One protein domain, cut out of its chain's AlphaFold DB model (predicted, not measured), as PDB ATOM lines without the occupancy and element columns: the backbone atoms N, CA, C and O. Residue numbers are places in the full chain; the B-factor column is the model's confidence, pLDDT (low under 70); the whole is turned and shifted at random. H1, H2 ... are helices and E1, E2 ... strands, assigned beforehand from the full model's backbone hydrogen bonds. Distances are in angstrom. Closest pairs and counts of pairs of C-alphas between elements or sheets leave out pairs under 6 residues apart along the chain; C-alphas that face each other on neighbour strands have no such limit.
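AT A GLANCE: This is residues 3 to 145 of the 173 residues of an uncharacterized protein of Verticillium dahliae (UniProt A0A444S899). There is little regular structure in this elongated model: sheet E1-E2 with H2 and H3 toward one end, hairpin E3-E4 with H4, H5 and H6 toward the other. The printed part has 143 residues, 52 in named elements, mixed class, ordered H1-E1-H2-E2-H3-H4-H5-E3-E4-H6. It is only just loose, close to compact: radius of gyration of the C-alphas 17.5 A, spans 55 by 34 by 27 A.

HOW THE PARTS SIT: In E1, residues 18 to 20, find N 19, 3.0 A from O 43 of antiparallel E2, residues 42 to 44. In hairpin E3, residues 123 to 125, and E4, residues 131 to 133, N 124 is 2.8 A from O 132. H5, residues 107 to 115, has 4 of 5 O i to N i+4 pairs within hydrogen-bond range.

IN THESE COORDINATES: Find C-alpha 3 at (266.216, 273.747, 228.430), where H1 runs to residue 8; H2 is residues 26 to 32, H3 51 to 57, H4 79 to 83. H6, residues 138 to 143, ends at (259.979, 276.721, 253.196).

THE WHOLE: Links H3-H4 and H4-H5 are long; the printed part has no cut; 21 residues, among them 134 to 145, have pLDDT under 70.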
ATOM      1  N   GLY A   3     264.851 274.219 228.673       84.62
ATOM      2  CA  GLY A   3     266.216 273.747 228.430       84.62
ATOM      3  C   GLY A   3     266.265 272.410 227.686       84.62
ATOM      4  O   GLY A   3     266.982 272.282 226.695       84.62
ATOM      5  N   LEU A   4     265.444 271.438 228.100       86.31
ATOM      6  CA  LEU A   4     265.379 270.134 227.434       86.31
ATOM      7  C   LEU A   4     264.876 270.263 225.992       86.31
ATOM      8  O   LEU A   4     265.465 269.685 225.084       86.31
ATOM      9  N   VAL A   5     263.816 271.046 225.765       89.75
ATOM     10  CA  VAL A   5     263.299 271.293 224.412       89.75
ATOM     11  C   VAL A   5     264.367 271.965 223.551       89.75
ATOM     12  O   VAL A   5     264.652 271.470 222.464       89.75
ATOM     13  N   ALA A   6     265.028 273.013 224.052       91.19
ATOM     14  CA  ALA A   6     266.120 273.673 223.338       91.19
ATOM     15  C   ALA A   6     267.246 272.690 222.981       91.19
ATOM     16  O   ALA A   6     267.725 272.679 221.847       91.19
ATOM     17  N   LYS A   7     267.622 271.792 223.901       90.94
ATOM     18  CA  LYS A   7     268.616 270.753 223.625       90.94
ATOM     19  C   LYS A   7     268.149 269.795 222.532       90.94
ATOM     20  O   LYS A   7     268.909 269.525 221.604       90.94
ATOM     21  N   LEU A   8     266.915 269.303 222.615       89.81
ATOM     22  CA  LEU A   8     266.362 268.370 221.633       89.81
ATOM     23  C   LEU A   8     266.242 268.996 220.236       89.81
ATOM     24  O   LEU A   8     266.466 268.304 219.249       89.81
ATOM     25  N   THR A   9     265.998 270.307 220.134       91.81
ATOM     26  CA  THR A   9     265.953 271.012 218.837       91.81
ATOM     27  C   THR A   9     267.303 271.121 218.126       91.81
ATOM     28  O   THR A   9     267.339 271.468 216.951       91.81
ATOM     29  N   THR A  10     268.414 270.811 218.804       92.31
ATOM     30  CA  THR A  10     269.746 270.783 218.174       92.31
ATOM     31  C   THR A  10     270.014 269.517 217.360       92.31
ATOM     32  O   THR A  10     270.968 269.486 216.586       92.31
ATOM     33  N   TYR A  11     269.199 268.473 217.531       90.12
ATOM     34  CA  TYR A  11     269.335 267.229 216.780       90.12
ATOM     35  C   TYR A  11     268.580 267.325 215.455       90.12
ATOM     36  O   TYR A  11     267.460 267.826 215.412       90.12
ATOM     37  N   ASP A  12     269.179 266.800 214.385       88.62
ATOM     38  CA  ASP A  12     268.509 266.672 213.091       88.62
ATOM     39  C   ASP A  12     267.423 265.581 213.181       88.62
ATOM     40  O   ASP A  12     267.763 264.402 213.359       88.62
ATOM     41  N   PRO A  13     266.127 265.940 213.066       85.75
ATOM     42  CA  PRO A  13     265.028 264.986 213.175       85.75
ATOM     43  C   PRO A  13     264.902 264.075 211.946       85.75
ATOM     44  O   PRO A  13     264.134 263.114 211.984       85.75
ATOM     45  N   THR A  14     265.617 264.365 210.854       84.38
ATOM     46  CA  THR A  14     265.650 263.511 209.657       84.38
ATOM     47  C   THR A  14     266.604 262.328 209.811       84.38
ATOM     48  O   THR A  14     266.498 261.353 209.067       84.38
ATOM     49  N   GLN A  15     267.498 262.388 210.801       82.69
ATOM     50  CA  GLN A  15     268.435 261.324 211.131       82.69
ATOM     51  C   GLN A  15     267.928 260.505 212.322       82.69
ATOM     52  O   GLN A  15     267.273 261.037 213.229       82.69
ATOM     53  N   PRO A  16     268.224 259.200 212.365       83.38
ATOM     54  CA  PRO A  16     267.831 258.379 213.488       83.38
ATOM     55  C   PRO A  16     268.756 258.680 214.687       83.38
ATOM     56  O   PRO A  16     269.978 258.746 214.559       83.38
ATOM     57  N   GLN A  17     268.157 258.939 215.851       85.62
ATOM     58  CA  GLN A  17     268.848 259.423 217.049       85.62
ATOM     59  C   GLN A  17     268.675 258.428 218.195       85.62
ATOM     60  O   GLN A  17     267.555 258.011 218.496       85.62
ATOM     61  N   TYR A  18     269.777 258.119 218.882       88.19
ATOM     62  CA  TYR A  18     269.769 257.414 220.160       88.19
ATOM     63  C   TYR A  18     270.457 258.275 221.213       88.19
ATOM     64  O   TYR A  18     271.683 258.373 221.229       88.19
ATOM     65  N   VAL A  19     269.679 258.926 222.078       90.12
ATOM     66  CA  VAL A  19     270.197 259.896 223.051       90.12
ATOM     67  C   VAL A  19     269.797 259.495 224.464       90.12
ATOM     68  O   VAL A  19     268.641 259.172 224.724       90.12
ATOM     69  N   GLY A  20     270.741 259.542 225.396       90.44
ATOM     70  CA  GLY A  20     270.465 259.296 226.808       90.44
ATOM     71  C   GLY A  20     271.721 259.370 227.664       90.44
ATOM     72  O   GLY A  20     272.726 259.939 227.236       90.44
ATOM     73  N   THR A  21     271.672 258.797 228.866       90.94
ATOM     74  CA  THR A  21     272.800 258.823 229.809       90.94
ATOM     75  C   THR A  21     273.275 257.455 230.259       90.94
ATOM     76  O   THR A  21     272.521 256.484 230.229       90.94
ATOM     77  N   LEU A  22     274.538 257.398 230.672       90.62
ATOM     78  CA  LEU A  22     275.114 256.242 231.344       90.62
ATOM     79  C   LEU A  22     274.657 256.202 232.809       90.62
ATOM     80  O   LEU A  22     274.231 257.209 233.363       90.62
ATOM     81  N   SER A  23     274.789 255.035 233.433       90.06
ATOM     82  CA  SER A  23     274.738 254.907 234.889       90.06
ATOM     83  C   SER A  23     275.999 255.522 235.508       90.06
ATOM     84  O   SER A  23     277.095 255.357 234.960       90.06
ATOM     85  N   GLU A  24     275.869 256.218 236.641       88.50
ATOM     86  CA  GLU A  24     277.029 256.659 237.426       88.50
ATOM     87  C   GLU A  24     277.657 255.506 238.239       88.50
ATOM     88  O   GLU A  24     278.783 255.637 238.723       88.50
ATOM     89  N   ASP A  25     276.991 254.346 238.326       88.12
ATOM     90  CA  ASP A  25     277.571 253.113 238.853       88.12
ATOM     91  C   ASP A  25     278.397 252.398 237.774       88.12
ATOM     92  O   ASP A  25     277.899 251.737 236.855       88.12
ATOM     93  N   MET A  26     279.718 252.476 237.936       87.62
ATOM     94  CA  MET A  26     280.686 251.825 237.056       87.62
ATOM     95  C   MET A  26     280.504 250.300 236.987       87.62
ATOM     96  O   MET A  26     280.846 249.690 235.972       87.62
ATOM     97  N   THR A  27     279.969 249.661 238.029       88.56
ATOM     98  CA  THR A  27     279.667 248.221 238.026       88.56
ATOM     99  C   THR A  27     278.564 247.927 237.019       88.56
ATOM    100  O   THR A  27     278.730 247.079 236.142       88.56
ATOM    101  N   THR A  28     277.480 248.694 237.079       85.94
ATOM    102  CA  THR A  28     276.365 248.630 236.132       85.94
ATOM    103  C   THR A  28     276.830 248.923 234.699       85.94
ATOM    104  O   THR A  28     276.489 248.174 233.778       85.94
ATOM    105  N   VAL A  29     277.693 249.928 234.488       88.50
ATOM    106  CA  VAL A  29     278.283 250.214 233.162       88.50
ATOM    107  C   VAL A  29     279.158 249.061 232.661       88.50
ATOM    108  O   VAL A  29     279.110 248.730 231.478       88.50
ATOM    109  N   ARG A  30     279.937 248.408 233.530       87.75
ATOM    110  CA  ARG A  30     280.756 247.240 233.157       87.75
ATOM    111  C   ARG A  30     279.910 246.024 232.780       87.75
ATOM    112  O   ARG A  30     280.290 245.298 231.869       87.75
ATOM    113  N   LEU A  31     278.787 245.808 233.465       87.25
ATOM    114  CA  LEU A  31     277.918 244.647 233.253       87.25
ATOM    115  C   LEU A  31     277.003 244.795 232.033       87.25
ATOM    116  O   LEU A  31     276.794 243.831 231.301       87.25
ATOM    117  N   HIS A  32     276.462 245.992 231.802       83.25
ATOM    118  CA  HIS A  32     275.463 246.239 230.753       83.25
ATOM    119  C   HIS A  32     276.005 247.052 229.566       83.25
ATOM    120  O   HIS A  32     275.319 247.242 228.557       83.25
ATOM    121  N   GLY A  33     277.255 247.506 229.666       84.19
ATOM    122  CA  GLY A  33     277.943 248.315 228.674       84.19
ATOM    123  C   GLY A  33     277.423 249.752 228.588       84.19
ATOM    124  O   GLY A  33     276.472 250.159 229.253       84.19
ATOM    125  N   SER A  34     278.026 250.527 227.685       83.19
ATOM    126  CA  SER A  34     277.631 251.912 227.415       83.19
ATOM    127  C   SER A  34     276.303 251.982 226.649       83.19
ATOM    128  O   SER A  34     276.274 251.852 225.423       83.19
ATOM    129  N   GLN A  35     275.205 252.128 227.387       85.50
ATOM    130  CA  GLN A  35     273.849 252.300 226.865       85.50
ATOM    131  C   GLN A  35     273.112 253.390 227.629       85.50
ATOM    132  O   GLN A  35     273.497 253.742 228.741       85.50
ATOM    133  N   ALA A  36     272.030 253.878 227.036       85.50
ATOM    134  CA  ALA A  36     271.154 254.828 227.683       85.50
ATOM    135  C   ALA A  36     270.330 254.107 228.755       85.50
ATOM    136  O   ALA A  36     269.537 253.216 228.439       85.50
ATOM    137  N   PHE A  37     270.516 254.489 230.012       83.94
ATOM    138  CA  PHE A  37     269.751 253.946 231.122       83.94
ATOM    139  C   PHE A  37     268.415 254.678 231.250       83.94
ATOM    140  O   PHE A  37     268.358 255.899 231.411       83.94
ATOM    141  N   GLY A  38     267.333 253.894 231.165       76.12
ATOM    142  CA  GLY A  38     265.945 254.352 231.040       76.12
ATOM    143  C   GLY A  38     265.550 255.455 232.013       76.12
ATOM    144  O   GLY A  38     264.871 256.408 231.643       76.12
ATOM    145  N   GLY A  39     265.996 255.332 233.257       75.12
ATOM    146  CA  GLY A  39     265.549 256.218 234.309       75.12
ATOM    147  C   GLY A  39     266.044 257.662 234.190       75.12
ATOM    148  O   GLY A  39     265.341 258.573 234.612       75.12
ATOM    149  N   GLY A  40     267.234 257.884 233.622       74.12
ATOM    150  CA  GLY A  40     267.849 259.207 233.511       74.12
ATOM    151  C   GLY A  40     267.245 259.986 232.351       74.12
ATOM    152  O   GLY A  40     267.325 261.208 232.315       74.12
ATOM    153  N   GLY A  41     266.580 259.274 231.443       80.06
ATOM    154  CA  GLY A  41     265.982 259.787 230.225       80.06
ATOM    155  C   GLY A  41     266.593 259.105 229.007       80.06
ATOM    156  O   GLY A  41     267.814 258.985 228.878       80.06
ATOM    157  N   VAL A  42     265.724 258.664 228.101       80.06
ATOM    158  CA  VAL A  42     266.100 258.091 226.805       80.06
ATOM    159  C   VAL A  42     265.204 258.711 225.744       80.06
ATOM    160  O   VAL A  42     263.981 258.681 225.870       80.06
ATOM    161  N   PHE A  43     265.815 259.261 224.701       79.38
ATOM    162  CA  PHE A  43     265.133 259.874 223.569       79.38
ATOM    163  C   PHE A  43     265.499 259.117 222.291       79.38
ATOM    164  O   PHE A  43     266.678 258.910 221.991       79.38
ATOM    165  N   LEU A  44     264.469 258.698 221.556       77.88
ATOM    166  CA  LEU A  44     264.556 257.935 220.312       77.88
ATOM    167  C   LEU A  44     263.673 258.620 219.266       77.88
ATOM    168  O   LEU A  44     262.534 258.973 219.575       77.88
ATOM    169  N   SER A  45     264.175 258.826 218.045       60.31
ATOM    170  CA  SER A  45     263.447 259.590 217.018       60.31
ATOM    171  C   SER A  45     262.413 258.786 216.209       60.31
ATOM    172  O   SER A  45     261.657 259.401 215.460       60.31
ATOM    173  N   ARG A  46     262.317 257.448 216.367       59.72
ATOM    174  CA  ARG A  46     261.256 256.570 215.810       59.72
ATOM    175  C   ARG A  46     261.363 255.116 216.317       59.72
ATOM    176  O   ARG A  46     262.308 254.803 217.031       59.72
ATOM    177  N   ASP A  47     260.364 254.289 215.984       38.81
ATOM    178  CA  ASP A  47     260.108 252.911 216.450       38.81
ATOM    179  C   ASP A  47     261.335 252.046 216.832       38.81
ATOM    180  O   ASP A  47     262.272 251.892 216.055       38.81
ATOM    181  N   ILE A  48     261.170 251.354 217.974       46.38
ATOM    182  CA  ILE A  48     261.752 250.056 218.388       46.38
ATOM    183  C   ILE A  48     263.071 250.004 219.210       46.38
ATOM    184  O   ILE A  48     264.155 250.354 218.767       46.38
ATOM    185  N   LEU A  49     262.882 249.401 220.403       53.38
ATOM    186  CA  LEU A  49     263.645 248.391 221.172       53.38
ATOM    187  C   LEU A  49     265.116 248.583 221.599       53.38
ATOM    188  O   LEU A  49     265.974 249.111 220.910       53.38
ATOM    189  N   LEU A  50     265.345 248.007 222.789       68.50
ATOM    190  CA  LEU A  50     266.574 247.554 223.450       68.50
ATOM    191  C   LEU A  50     267.885 247.704 222.650       68.50
ATOM    192  O   LEU A  50     268.021 247.148 221.563       68.50
ATOM    193  N   ARG A  51     268.886 248.342 223.279       74.06
ATOM    194  CA  ARG A  51     270.284 248.558 222.837       74.06
ATOM    195  C   ARG A  51     270.815 247.579 221.775       74.06
ATOM    196  O   ARG A  51     271.342 248.033 220.764       74.06
ATOM    197  N   ASN A  52     270.714 246.266 222.002       76.19
ATOM    198  CA  ASN A  52     271.272 245.256 221.089       76.19
ATOM    199  C   ASN A  52     270.649 245.332 219.691       76.19
ATOM    200  O   ASN A  52     271.366 245.316 218.702       76.19
ATOM    201  N   CYS A  53     269.333 245.527 219.592       77.56
ATOM    202  CA  CYS A  53     268.666 245.647 218.299       77.56
ATOM    203  C   CYS A  53     269.189 246.855 217.505       77.56
ATOM    204  O   CYS A  53     269.473 246.725 216.314       77.56
ATOM    205  N   ILE A  54     269.395 247.996 218.175       77.38
ATOM    206  CA  ILE A  54     269.948 249.212 217.562       77.38
ATOM    207  C   ILE A  54     271.362 248.949 217.043       77.38
ATOM    208  O   ILE A  54     271.651 249.288 215.899       77.38
ATOM    209  N   TYR A  55     272.229 248.346 217.860       82.69
ATOM    210  CA  TYR A  55     273.637 248.154 217.505       82.69
ATOM    211  C   TYR A  55     273.860 247.057 216.461       82.69
ATOM    212  O   TYR A  55     274.763 247.202 215.641       82.69
ATOM    213  N   ASP A  56     273.035 246.010 216.467       84.44
ATOM    214  CA  ASP A  56     273.165 244.874 215.549       84.44
ATOM    215  C   ASP A  56     272.582 245.172 214.160       84.44
ATOM    216  O   ASP A  56     272.982 244.551 213.180       84.44
ATOM    217  N   ASN A  57     271.631 246.108 214.064       82.88
ATOM    218  CA  ASN A  57     270.903 246.381 212.819       82.88
ATOM    219  C   ASN A  57     271.165 247.776 212.246       82.88
ATOM    220  O   ASN A  57     270.679 248.083 211.162       82.88
ATOM    221  N   ASN A  58     271.893 248.637 212.962       77.25
ATOM    222  CA  ASN A  58     272.200 249.991 212.517       77.25
ATOM    223  C   ASN A  58     273.592 250.435 212.996       77.25
ATOM    224  O   ASN A  58     274.071 250.056 214.069       77.25
ATOM    225  N   ASP A  59     274.196 251.366 212.259       83.62
ATOM    226  CA  ASP A  59     275.450 252.026 212.657       83.62
ATOM    227  C   ASP A  59     275.255 253.108 213.734       83.62
ATOM    228  O   ASP A  59     276.206 253.744 214.187       83.62
ATOM    229  N   MET A  60     274.018 253.303 214.196       81.94
ATOM    230  CA  MET A  60     273.692 254.248 215.259       81.94
ATOM    231  C   MET A  60     274.384 253.894 216.573       81.94
ATOM    232  O   MET A  60     274.354 252.749 217.030       81.94
ATOM    233  N   ARG A  61     274.942 254.902 217.242       85.44
ATOM    234  CA  ARG A  61     275.536 254.774 218.577       85.44
ATOM    235  C   ARG A  61     274.929 255.795 219.523       85.44
ATOM    236  O   ARG A  61     274.458 256.847 219.097       85.44
ATOM    237  N   MET A  62     274.923 255.460 220.812       87.50
ATOM    238  CA  MET A  62     274.367 256.343 221.828       87.50
ATOM    239  C   MET A  62     275.127 257.671 221.862       87.50
ATOM    240  O   MET A  62     276.337 257.702 222.083       87.50
ATOM    241  N   THR A  63     274.392 258.769 221.735       89.94
ATOM    242  CA  THR A  63     274.877 260.099 222.078       89.94
ATOM    243  C   THR A  63     274.653 260.338 223.562       89.94
ATOM    244  O   THR A  63     273.517 260.343 224.043       89.94
ATOM    245  N   TRP A  64     275.746 260.545 224.291       89.44
ATOM    246  CA  TRP A  64     275.687 260.814 225.720       89.44
ATOM    247  C   TRP A  64     275.200 262.246 225.992       89.44
ATOM    248  O   TRP A  64     275.885 263.218 225.666       89.44
ATOM    249  N   MET A  65     274.023 262.380 226.605       91.00
ATOM    250  CA  MET A  65     273.500 263.647 227.114       91.00
ATOM    251  C   MET A  65     273.869 263.782 228.594       91.00
ATOM    252  O   MET A  65     273.285 263.128 229.451       91.00
ATOM    253  N   ARG A  66     274.847 264.646 228.879       89.12
ATOM    254  CA  ARG A  66     275.446 264.815 230.216       89.12
ATOM    255  C   ARG A  66     274.522 265.441 231.259       89.12
ATOM    256  O   ARG A  66     274.817 265.370 232.441       89.12
ATOM    257  N   ASP A  67     273.426 266.045 230.820       90.75
ATOM    258  CA  ASP A  67     272.458 266.708 231.697       90.75
ATOM    259  C   ASP A  67     271.305 265.772 232.106       90.75
ATOM    260  O   ASP A  67     270.357 266.192 232.764       90.75
ATOM    261  N   LEU A  68     271.374 264.496 231.729       91.25
ATOM    262  CA  LEU A  68     270.487 263.437 232.198       91.25
ATOM    263  C   LEU A  68     271.244 262.597 233.227       91.25
ATOM    264  O   LEU A  68     272.361 262.154 232.951       91.25
ATOM    265  N   TRP A  69     270.632 262.357 234.383       90.44
ATOM    266  CA  TRP A  69     271.307 261.723 235.516       90.44
ATOM    267  C   TRP A  69     270.495 260.557 236.069       90.44
ATOM    268  O   TRP A  69     269.297 260.690 236.347       90.44
ATOM    269  N   GLN A  70     271.142 259.402 236.248       88.44
ATOM    270  CA  GLN A  70     270.541 258.300 237.002       88.44
ATOM    271  C   GLN A  70     270.590 258.602 238.504       88.44
ATOM    272  O   GLN A  70     269.604 258.381 239.204       88.44
ATOM    273  N   LEU A  71     271.682 259.216 238.957       87.75
ATOM    274  CA  LEU A  71     272.057 259.347 240.362       87.75
ATOM    275  C   LEU A  71     272.198 257.992 241.050       87.75
ATOM    276  O   LEU A  71     271.737 257.795 242.175       87.75
ATOM    277  N   ASP A  72     272.920 257.083 240.395       85.44
ATOM    278  CA  ASP A  72     273.362 255.801 240.958       85.44
ATOM    279  C   ASP A  72     274.483 255.977 242.008       85.44
ATOM    280  O   ASP A  72     275.453 255.224 242.081       85.44
ATOM    281  N   LEU A  73     274.370 257.012 242.838       82.56
ATOM    282  CA  LEU A  73     275.288 257.315 243.923       82.56
ATOM    283  C   LEU A  73     274.912 256.440 245.113       82.56
ATOM    284  O   LEU A  73     274.002 256.791 245.849       82.56
ATOM    285  N   SER A  74     275.568 255.292 245.280       76.56
ATOM    286  CA  SER A  74     275.375 254.437 246.460       76.56
ATOM    287  C   SER A  74     276.115 254.988 247.684       76.56
ATOM    288  O   SER A  74     277.177 255.593 247.550       76.56
ATOM    289  N   GLY A  75     275.578 254.766 248.888       72.75
ATOM    290  CA  GLY A  75     276.213 255.217 250.135       72.75
ATOM    291  C   GLY A  75     275.623 256.491 250.743       72.75
ATOM    292  O   GLY A  75     276.133 256.970 251.753       72.75
ATOM    293  N   GLY A  76     274.507 256.998 250.211       71.81
ATOM    294  CA  GLY A  76     273.573 257.806 250.994       71.81
ATOM    295  C   GLY A  76     273.617 259.322 250.798       71.81
ATOM    296  O   GLY A  76     272.578 259.940 251.033       71.81
ATOM    297  N   ASP A  77     274.719 259.930 250.349       77.31
ATOM    298  CA  ASP A  77     274.805 261.393 250.210       77.31
ATOM    299  C   ASP A  77     274.999 261.866 248.759       77.31
ATOM    300  O   ASP A  77     276.007 261.577 248.118       77.31
ATOM    301  N   ALA A  78     274.016 262.619 248.259       80.50
ATOM    302  CA  ALA A  78     274.039 263.300 246.964       80.50
ATOM    303  C   ALA A  78     274.065 264.840 247.109       80.50
ATOM    304  O   ALA A  78     273.738 265.559 246.161       80.50
ATOM    305  N   SER A  79     274.442 265.368 248.281       77.38
ATOM    306  CA  SER A  79     274.612 266.807 248.548       77.38
ATOM    307  C   SER A  79     275.535 267.472 247.526       77.38
ATOM    308  O   SER A  79     275.140 268.445 246.889       77.38
ATOM    309  N   GLY A  80     276.694 266.868 247.245       80.81
ATOM    310  CA  GLY A  80     277.657 267.386 246.272       80.81
ATOM    311  C   GLY A  80     277.090 267.535 244.857       80.81
ATOM    312  O   GLY A  80     277.439 268.481 244.153       80.81
ATOM    313  N   PHE A  81     276.160 266.664 244.441       84.44
ATOM    314  CA  PHE A  81     275.445 266.839 243.174       84.44
ATOM    315  C   PHE A  81     274.608 268.124 243.192       84.44
ATOM    316  O   PHE A  81     274.675 268.917 242.255       84.44
ATOM    317  N   CYS A  82     273.885 268.369 244.286       78.75
ATOM    318  CA  CYS A  82     273.039 269.551 244.446       78.75
ATOM    319  C   CYS A  82     273.856 270.846 244.536       78.75
ATOM    320  O   CYS A  82     273.452 271.876 244.003       78.75
ATOM    321  N   GLU A  83     275.018 270.786 245.184       79.38
ATOM    322  CA  GLU A  83     275.885 271.940 245.427       79.38
ATOM    323  C   GLU A  83     276.789 272.288 244.238       79.38
ATOM    324  O   GLU A  83     277.294 273.408 244.135       79.38
ATOM    325  N   SER A  84     276.978 271.345 243.311       84.38
ATOM    326  CA  SER A  84     277.891 271.482 242.171       84.38
ATOM    327  C   SER A  84     277.569 272.667 241.251       84.38
ATOM    328  O   SER A  84     278.473 273.249 240.640       84.38
ATOM    329  N   GLY A  85     276.297 273.063 241.172       80.31
ATOM    330  CA  GLY A  85     275.799 274.018 240.182       80.31
ATOM    331  C   GLY A  85     275.329 273.372 238.876       80.31
ATOM    332  O   GLY A  85     274.976 274.087 237.937       80.31
ATOM    333  N   ILE A  86     275.349 272.038 238.787       85.31
ATOM    334  CA  ILE A  86     274.824 271.296 237.639       85.31
ATOM    335  C   ILE A  86     273.304 271.463 237.591       85.31
ATOM    336  O   ILE A  86     272.617 271.282 238.593       85.31
ATOM    337  N   LYS A  87     272.778 271.777 236.404       85.31
ATOM    338  CA  LYS A  87     271.340 271.925 236.151       85.31
ATOM    339  C   LYS A  87     270.855 270.782 235.259       85.31
ATOM    340  O   LYS A  87     270.912 270.907 234.036       85.31
ATOM    341  N   PRO A  88     270.431 269.651 235.843       87.12
ATOM    342  CA  PRO A  88     270.025 268.492 235.066       87.12
ATOM    343  C   PRO A  88     268.685 268.737 234.362       87.12
ATOM    344  O   PRO A  88     267.768 269.327 234.931       87.12
ATOM    345  N   PHE A  89     268.537 268.214 233.146       87.62
ATOM    346  CA  PHE A  89     267.242 268.123 232.468       87.62
ATOM    347  C   PHE A  89     266.347 267.033 233.066       87.62
ATOM    348  O   PHE A  89     265.127 267.122 232.956       87.62
ATOM    349  N   SER A  90     266.937 265.996 233.665       85.94
ATOM    350  CA  SER A  90     266.212 264.883 234.278       85.94
ATOM    351  C   SER A  90     267.057 264.193 235.346       85.94
ATOM    352  O   SER A  90     268.281 264.105 235.225       85.94
ATOM    353  N   ILE A  91     266.379 263.685 236.376       85.75
ATOM    354  CA  ILE A  91     266.946 262.931 237.495       85.75
ATOM    355  C   ILE A  91     266.090 261.682 237.727       85.75
ATOM    356  O   ILE A  91     264.865 261.788 237.816       85.75
ATOM    357  N   HIS A  92     266.723 260.520 237.908       87.31
ATOM    358  CA  HIS A  92     266.006 259.267 238.155       87.31
ATOM    359  C   HIS A  92     265.852 258.870 239.624       87.31
ATOM    360  O   HIS A  92     264.731 258.683 240.093       87.31
ATOM    361  N   HIS A  93     266.951 258.697 240.362       85.62
ATOM    362  CA  HIS A  93     266.924 258.132 241.714       85.62
ATOM    363  C   HIS A  93     266.579 259.163 242.789       85.62
ATOM    364  O   HIS A  93     267.196 259.212 243.837       85.62
ATOM    365  N   PHE A  94     265.510 259.937 242.594       73.81
ATOM    366  CA  PHE A  94     265.109 261.059 243.455       73.81
ATOM    367  C   PHE A  94     264.866 260.722 244.946       73.81
ATOM    368  O   PHE A  94     264.779 261.639 245.766       73.81
ATOM    369  N   LYS A  95     264.723 259.435 245.303       67.81
ATOM    370  CA  LYS A  95     264.657 258.907 246.677       67.81
ATOM    371  C   LYS A  95     265.051 257.425 246.678       67.81
ATOM    372  O   LYS A  95     264.414 256.631 245.989       67.81
ATOM    373  N   GLY A  96     266.056 257.035 247.466       66.81
ATOM    374  CA  GLY A  96     266.583 255.663 247.414       66.81
ATOM    375  C   GLY A  96     267.104 255.049 248.709       66.81
ATOM    376  O   GLY A  96     267.424 253.859 248.724       66.81
ATOM    377  N   GLY A  97     267.181 255.818 249.796       70.75
ATOM    378  CA  GLY A  97     267.701 255.326 251.072       70.75
ATOM    379  C   GLY A  97     269.165 254.889 250.957       70.75
ATOM    380  O   GLY A  97     269.935 255.490 250.218       70.75
ATOM    381  N   TRP A  98     269.539 253.826 251.674       68.19
ATOM    382  CA  TRP A  98     270.913 253.299 251.711       68.19
ATOM    383  C   TRP A  98     271.457 252.846 250.343       68.19
ATOM    384  O   TRP A  98     272.662 252.894 250.115       68.19
ATOM    385  N   LYS A  99     270.582 252.397 249.429       75.31
ATOM    386  CA  LYS A  99     271.001 251.838 248.134       75.31
ATOM    387  C   LYS A  99     271.476 252.914 247.155       75.31
ATOM    388  O   LYS A  99     272.457 252.693 246.455       75.31
ATOM    389  N   TRP A 100     270.769 254.039 247.114       78.75
ATOM    390  CA  TRP A 100     271.101 255.193 246.278       78.75
ATOM    391  C   TRP A 100     271.491 256.327 247.228       78.75
ATOM    392  O   TRP A 100     272.473 256.199 247.955       78.75
ATOM    393  N   HIS A 101     270.673 257.368 247.357       82.31
ATOM    394  CA  HIS A 101     270.900 258.425 248.334       82.31
ATOM    395  C   HIS A 101     269.677 258.720 249.214       82.31
ATOM    396  O   HIS A 101     268.523 258.377 248.921       82.31
ATOM    397  N   THR A 102     269.956 259.405 250.318       77.75
ATOM    398  CA  THR A 102     268.995 259.886 251.316       77.75
ATOM    399  C   THR A 102     268.552 261.329 251.062       77.75
ATOM    400  O   THR A 102     267.586 261.787 251.666       77.75
ATOM    401  N   THR A 103     269.199 262.030 250.125       76.00
ATOM    402  CA  THR A 103     268.868 263.405 249.731       76.00
ATOM    403  C   THR A 103     267.479 263.491 249.079       76.00
ATOM    404  O   THR A 103     267.161 262.717 248.174       76.00
ATOM    405  N   TYR A 104     266.651 264.447 249.512       75.44
ATOM    406  CA  TYR A 104     265.274 264.647 249.032       75.44
ATOM    407  C   TYR A 104     265.213 265.540 247.786       75.44
ATOM    408  O   TYR A 104     264.742 266.676 247.842       75.44
ATOM    409  N   LEU A 105     265.676 265.025 246.643       76.50
ATOM    410  CA  LEU A 105     265.740 265.784 245.383       76.50
ATOM    411  C   LEU A 105     264.381 266.274 244.895       76.50
ATOM    412  O   LEU A 105     264.308 267.305 244.243       76.50
ATOM    413  N   LEU A 106     263.288 265.612 245.277       75.25
ATOM    414  CA  LEU A 106     261.943 266.102 244.970       75.25
ATOM    415  C   LEU A 106     261.663 267.503 245.530       75.25
ATOM    416  O   LEU A 106     260.877 268.231 244.930       75.25
ATOM    417  N   ASN A 107     262.309 267.928 246.618       74.88
ATOM    418  CA  ASN A 107     262.070 269.261 247.179       74.88
ATOM    419  C   ASN A 107     262.527 270.375 246.219       74.88
ATOM    420  O   ASN A 107     261.959 271.464 246.220       74.88
ATOM    421  N   THR A 108     263.500 270.113 245.339       74.31
ATOM    422  CA  THR A 108     263.939 271.111 244.351       74.31
ATOM    423  C   THR A 108     262.874 271.376 243.286       74.31
ATOM    424  O   THR A 108     262.835 272.463 242.714       74.31
ATOM    425  N   THR A 109     261.935 270.447 243.076       77.75
ATOM    426  CA  THR A 109     260.801 270.663 242.164       77.75
ATOM    427  C   THR A 109     259.860 271.765 242.658       77.75
ATOM    428  O   THR A 109     259.283 272.482 241.844       77.75
ATOM    429  N   GLN A 110     259.754 271.978 243.975       75.94
ATOM    430  CA  GLN A 110     258.963 273.076 244.545       75.94
ATOM    431  C   GLN A 110     259.598 274.442 244.253       75.94
ATOM    432  O   GLN A 110     258.896 275.413 243.970       75.94
ATOM    433  N   ILE A 111     260.930 274.514 244.251       75.12
ATOM    434  CA  ILE A 111     261.673 275.708 243.829       75.12
ATOM    435  C   ILE A 111     261.412 275.975 242.348       75.12
ATOM    436  O   ILE A 111     261.055 277.095 241.976       75.12
ATOM    437  N   ALA A 112     261.548 274.937 241.515       80.19
ATOM    438  CA  ALA A 112     261.302 275.033 240.081       80.19
ATOM    439  C   ALA A 112     259.880 275.528 239.786       80.19
ATOM    440  O   ALA A 112     259.677 276.367 238.911       80.19
ATOM    441  N   TYR A 113     258.903 275.049 240.559       80.62
ATOM    442  CA  TYR A 113     257.518 275.495 240.476       80.62
ATOM    443  C   TYR A 113     257.350 276.979 240.835       80.62
ATOM    444  O   TYR A 113     256.530 277.667 240.235       80.62
ATOM    445  N   THR A 114     258.133 277.481 241.792       77.81
ATOM    446  CA  THR A 114     257.982 278.844 242.318       77.81
ATOM    447  C   THR A 114     258.637 279.902 241.429       77.81
ATOM    448  O   THR A 114     258.042 280.954 241.213       77.81
ATOM    449  N   CYS A 115     259.847 279.659 240.914       76.75
ATOM    450  CA  CYS A 115     260.593 280.675 240.154       76.75
ATOM    451  C   CYS A 115     261.146 280.205 238.801       76.75
ATOM    452  O   CYS A 115     261.865 280.948 238.135       76.75
ATOM    453  N   GLY A 116     260.754 279.012 238.351       80.94
ATOM    454  CA  GLY A 116     261.126 278.459 237.054       80.94
ATOM    455  C   GLY A 116     262.209 277.386 237.142       80.94
ATOM    456  O   GLY A 116     262.934 277.255 238.126       80.94
ATOM    457  N   GLU A 117     262.325 276.605 236.073       78.31
ATOM    458  CA  GLU A 117     263.178 275.408 235.998       78.31
ATOM    459  C   GLU A 117     264.676 275.686 236.149       78.31
ATOM    460  O   GLU A 117     265.431 274.773 236.467       78.31
ATOM    461  N   ASP A 118     265.103 276.936 235.966       78.81
ATOM    462  CA  ASP A 118     266.502 277.347 236.087       78.81
ATOM    463  C   ASP A 118     266.911 277.741 237.514       78.81
ATOM    464  O   ASP A 118     268.097 278.010 237.748       78.81
ATOM    465  N   CYS A 119     265.955 277.834 238.444       78.62
ATOM    466  CA  CYS A 119     266.191 278.192 239.843       78.62
ATOM    467  C   CYS A 119     266.847 277.101 240.699       78.62
ATOM    468  O   CYS A 119     267.701 277.439 241.520       78.62
ATOM    469  N   PRO A 120     266.467 275.815 240.585       78.88
ATOM    470  CA  PRO A 120     267.159 274.750 241.296       78.88
ATOM    471  C   PRO A 120     268.665 274.744 241.016       78.88
ATOM    472  O   PRO A 120     269.104 275.086 239.916       78.88
ATOM    473  N   TYR A 121     269.444 274.309 242.011       80.88
ATOM    474  CA  TYR A 121     270.892 274.091 241.894       80.88
ATOM    475  C   TYR A 121     271.705 275.353 241.563       80.88
ATOM    476  O   TYR A 121     272.829 275.270 241.075       80.88
ATOM    477  N   GLN A 122     271.157 276.549 241.803       81.69
ATOM    478  CA  GLN A 122     271.902 277.787 241.604       81.69
ATOM    479  C   GLN A 122     273.011 277.968 242.644       81.69
ATOM    480  O   GLN A 122     272.915 277.532 243.793       81.69
ATOM    481  N   ARG A 123     274.070 278.654 242.211       80.69
ATOM    482  CA  ARG A 123     275.183 279.088 243.050       80.69
ATOM    483  C   ARG A 123     275.270 280.600 242.995       80.69
ATOM    484  O   ARG A 123     275.316 281.181 241.912       80.69
ATOM    485  N   PHE A 124     275.327 281.211 244.163       79.50
ATOM    486  CA  PHE A 124     275.476 282.643 244.336       79.50
ATOM    487  C   PHE A 124     276.870 282.919 244.870       79.50
ATOM    488  O   PHE A 124     277.328 282.248 245.792       79.50
ATOM    489  N   VAL A 125     277.543 283.894 244.273       80.44
ATOM    490  CA  VAL A 125     278.827 284.385 244.765       80.44
ATOM    491  C   VAL A 125     278.562 285.712 245.456       80.44
ATOM    492  O   VAL A 125     277.959 286.609 244.863       80.44
ATOM    493  N   THR A 126     278.956 285.823 246.715       81.38
ATOM    494  CA  THR A 126     278.819 287.057 247.487       81.38
ATOM    495  C   THR A 126     279.954 288.030 247.159       81.38
ATOM    496  O   THR A 126     280.973 287.655 246.576       81.38
ATOM    497  N   ALA A 127     279.790 289.305 247.529       84.25
ATOM    498  CA  ALA A 127     280.794 290.346 247.276       84.25
ATOM    499  C   ALA A 127     282.132 290.101 248.002       84.25
ATOM    500  O   ALA A 127     283.165 290.625 247.600       84.25
ATOM    501  N   ASP A 128     282.104 289.300 249.062       88.88
ATOM    502  CA  ASP A 128     283.233 288.847 249.874       88.88
ATOM    503  C   ASP A 128     283.710 287.426 249.502       88.88
ATOM    504  O   ASP A 128     284.397 286.775 250.286       88.88
ATOM    505  N   ASN A 129     283.403 286.962 248.283       81.31
ATOM    506  CA  ASN A 129     283.882 285.709 247.684       81.31
ATOM    507  C   ASN A 129     283.411 284.406 248.363       81.31
ATOM    508  O   ASN A 129     284.021 283.352 248.160       81.31
ATOM    509  N   PHE A 130     282.301 284.420 249.101       78.94
ATOM    510  CA  PHE A 130     281.652 283.180 249.523       78.94
ATOM    511  C   PHE A 130     280.767 282.623 248.413       78.94
ATOM    512  O   PHE A 130     280.167 283.362 247.633       78.94
ATOM    513  N   ILE A 131     280.677 281.295 248.355       75.50
ATOM    514  CA  ILE A 131     279.776 280.587 247.449       75.50
ATOM    515  C   ILE A 131     278.636 280.019 248.280       75.50
ATOM    516  O   ILE A 131     278.856 279.185 249.154       75.50
ATOM    517  N   ILE A 132     277.423 280.453 247.968       74.38
ATOM    518  CA  ILE A 132     276.187 279.909 248.516       74.38
ATOM    519  C   ILE A 132     275.574 279.034 247.430       74.38
ATOM    520  O   ILE A 132     275.112 279.532 246.404       74.38
ATOM    521  N   SER A 133     275.595 277.726 247.633       71.69
ATOM    522  CA  SER A 133     274.890 276.768 246.788       71.69
ATOM    523  C   SER A 133     273.505 276.488 247.352       71.69
ATOM    524  O   SER A 133     273.352 276.266 248.551       71.69
ATOM    525  N   MET A 134     272.494 276.456 246.486       65.44
ATOM    526  CA  MET A 134     271.190 275.914 246.854       65.44
ATOM    527  C   MET A 134     271.288 274.400 247.002       65.44
ATOM    528  O   MET A 134     271.204 273.658 246.023       65.44
ATOM    529  N   ASP A 135     271.447 273.954 248.240       61.47
ATOM    530  CA  ASP A 135     271.314 272.557 248.612       61.47
ATOM    531  C   ASP A 135     269.876 272.248 249.080       61.47
ATOM    532  O   ASP A 135     269.020 273.126 249.243       61.47
ATOM    533  N   ILE A 136     269.585 270.965 249.281       59.38
ATOM    534  CA  ILE A 136     268.267 270.523 249.754       59.38
ATOM    535  C   ILE A 136     268.059 270.755 251.251       59.38
ATOM    536  O   ILE A 136     266.906 270.826 251.678       59.38
ATOM    537  N   ALA A 137     269.110 270.923 252.060       50.69
ATOM    538  CA  ALA A 137     268.943 271.271 253.470       50.69
ATOM    539  C   ALA A 137     268.476 272.727 253.645       50.69
ATOM    540  O   ALA A 137     267.613 272.993 254.484       50.69
ATOM    541  N   SER A 138     268.938 273.644 252.789       50.25
ATOM    542  CA  SER A 138     268.509 275.050 252.741       50.25
ATOM    543  C   SER A 138     267.007 275.207 252.472       50.25
ATOM    544  O   SER A 138     266.411 276.220 252.845       50.25
ATOM    545  N   LEU A 139     266.361 274.195 251.878       50.91
ATOM    546  CA  LEU A 139     264.923 274.196 251.591       50.91
ATOM    547  C   LEU A 139     264.047 274.106 252.833       50.91
ATOM    548  O   LEU A 139     262.988 274.727 252.852       50.91
ATOM    549  N   ASN A 140     264.469 273.386 253.875       44.62
ATOM    550  CA  ASN A 140     263.694 273.328 255.118       44.62
ATOM    551  C   ASN A 140     263.647 274.704 255.799       44.62
ATOM    552  O   ASN A 140     262.621 275.080 256.361       44.62
ATOM    553  N   THR A 141     264.723 275.484 255.683       39.09
ATOM    554  CA  THR A 141     264.805 276.846 256.224       39.09
ATOM    555  C   THR A 141     264.058 277.861 255.347       39.09
ATOM    556  O   THR A 141     263.395 278.747 255.881       39.09
ATOM    557  N   LEU A 142     264.083 277.719 254.012       39.62
ATOM    558  CA  LEU A 142     263.353 278.610 253.094       39.62
ATOM    559  C   LEU A 142     261.833 278.348 253.066       39.62
ATOM    560  O   LEU A 142     261.043 279.291 253.028       39.62
ATOM    561  N   MET A 143     261.403 277.082 253.119       40.00
ATOM    562  CA  MET A 143     259.979 276.721 253.196       40.00
ATOM    563  C   MET A 143     259.347 277.114 254.537       40.00
ATOM    564  O   MET A 143     258.155 277.399 254.586       40.00
ATOM    565  N   ALA A 144     260.128 277.212 255.617       34.47
ATOM    566  CA  ALA A 144     259.643 277.746 256.892       34.47
ATOM    567  C   ALA A 144     259.300 279.251 256.832       34.47
ATOM    568  O   ALA A 144     258.515 279.729 257.647       34.47
ATOM    569  N   LEU A 145     259.845 279.995 255.859       35.34
ATOM    570  CA  LEU A 145     259.569 281.424 255.650       35.34
ATOM    571  C   LEU A 145     258.382 281.689 254.711       35.34
ATOM    572  O   LEU A 145     257.894 282.815 254.645       35.34
TER     573      LEU A 145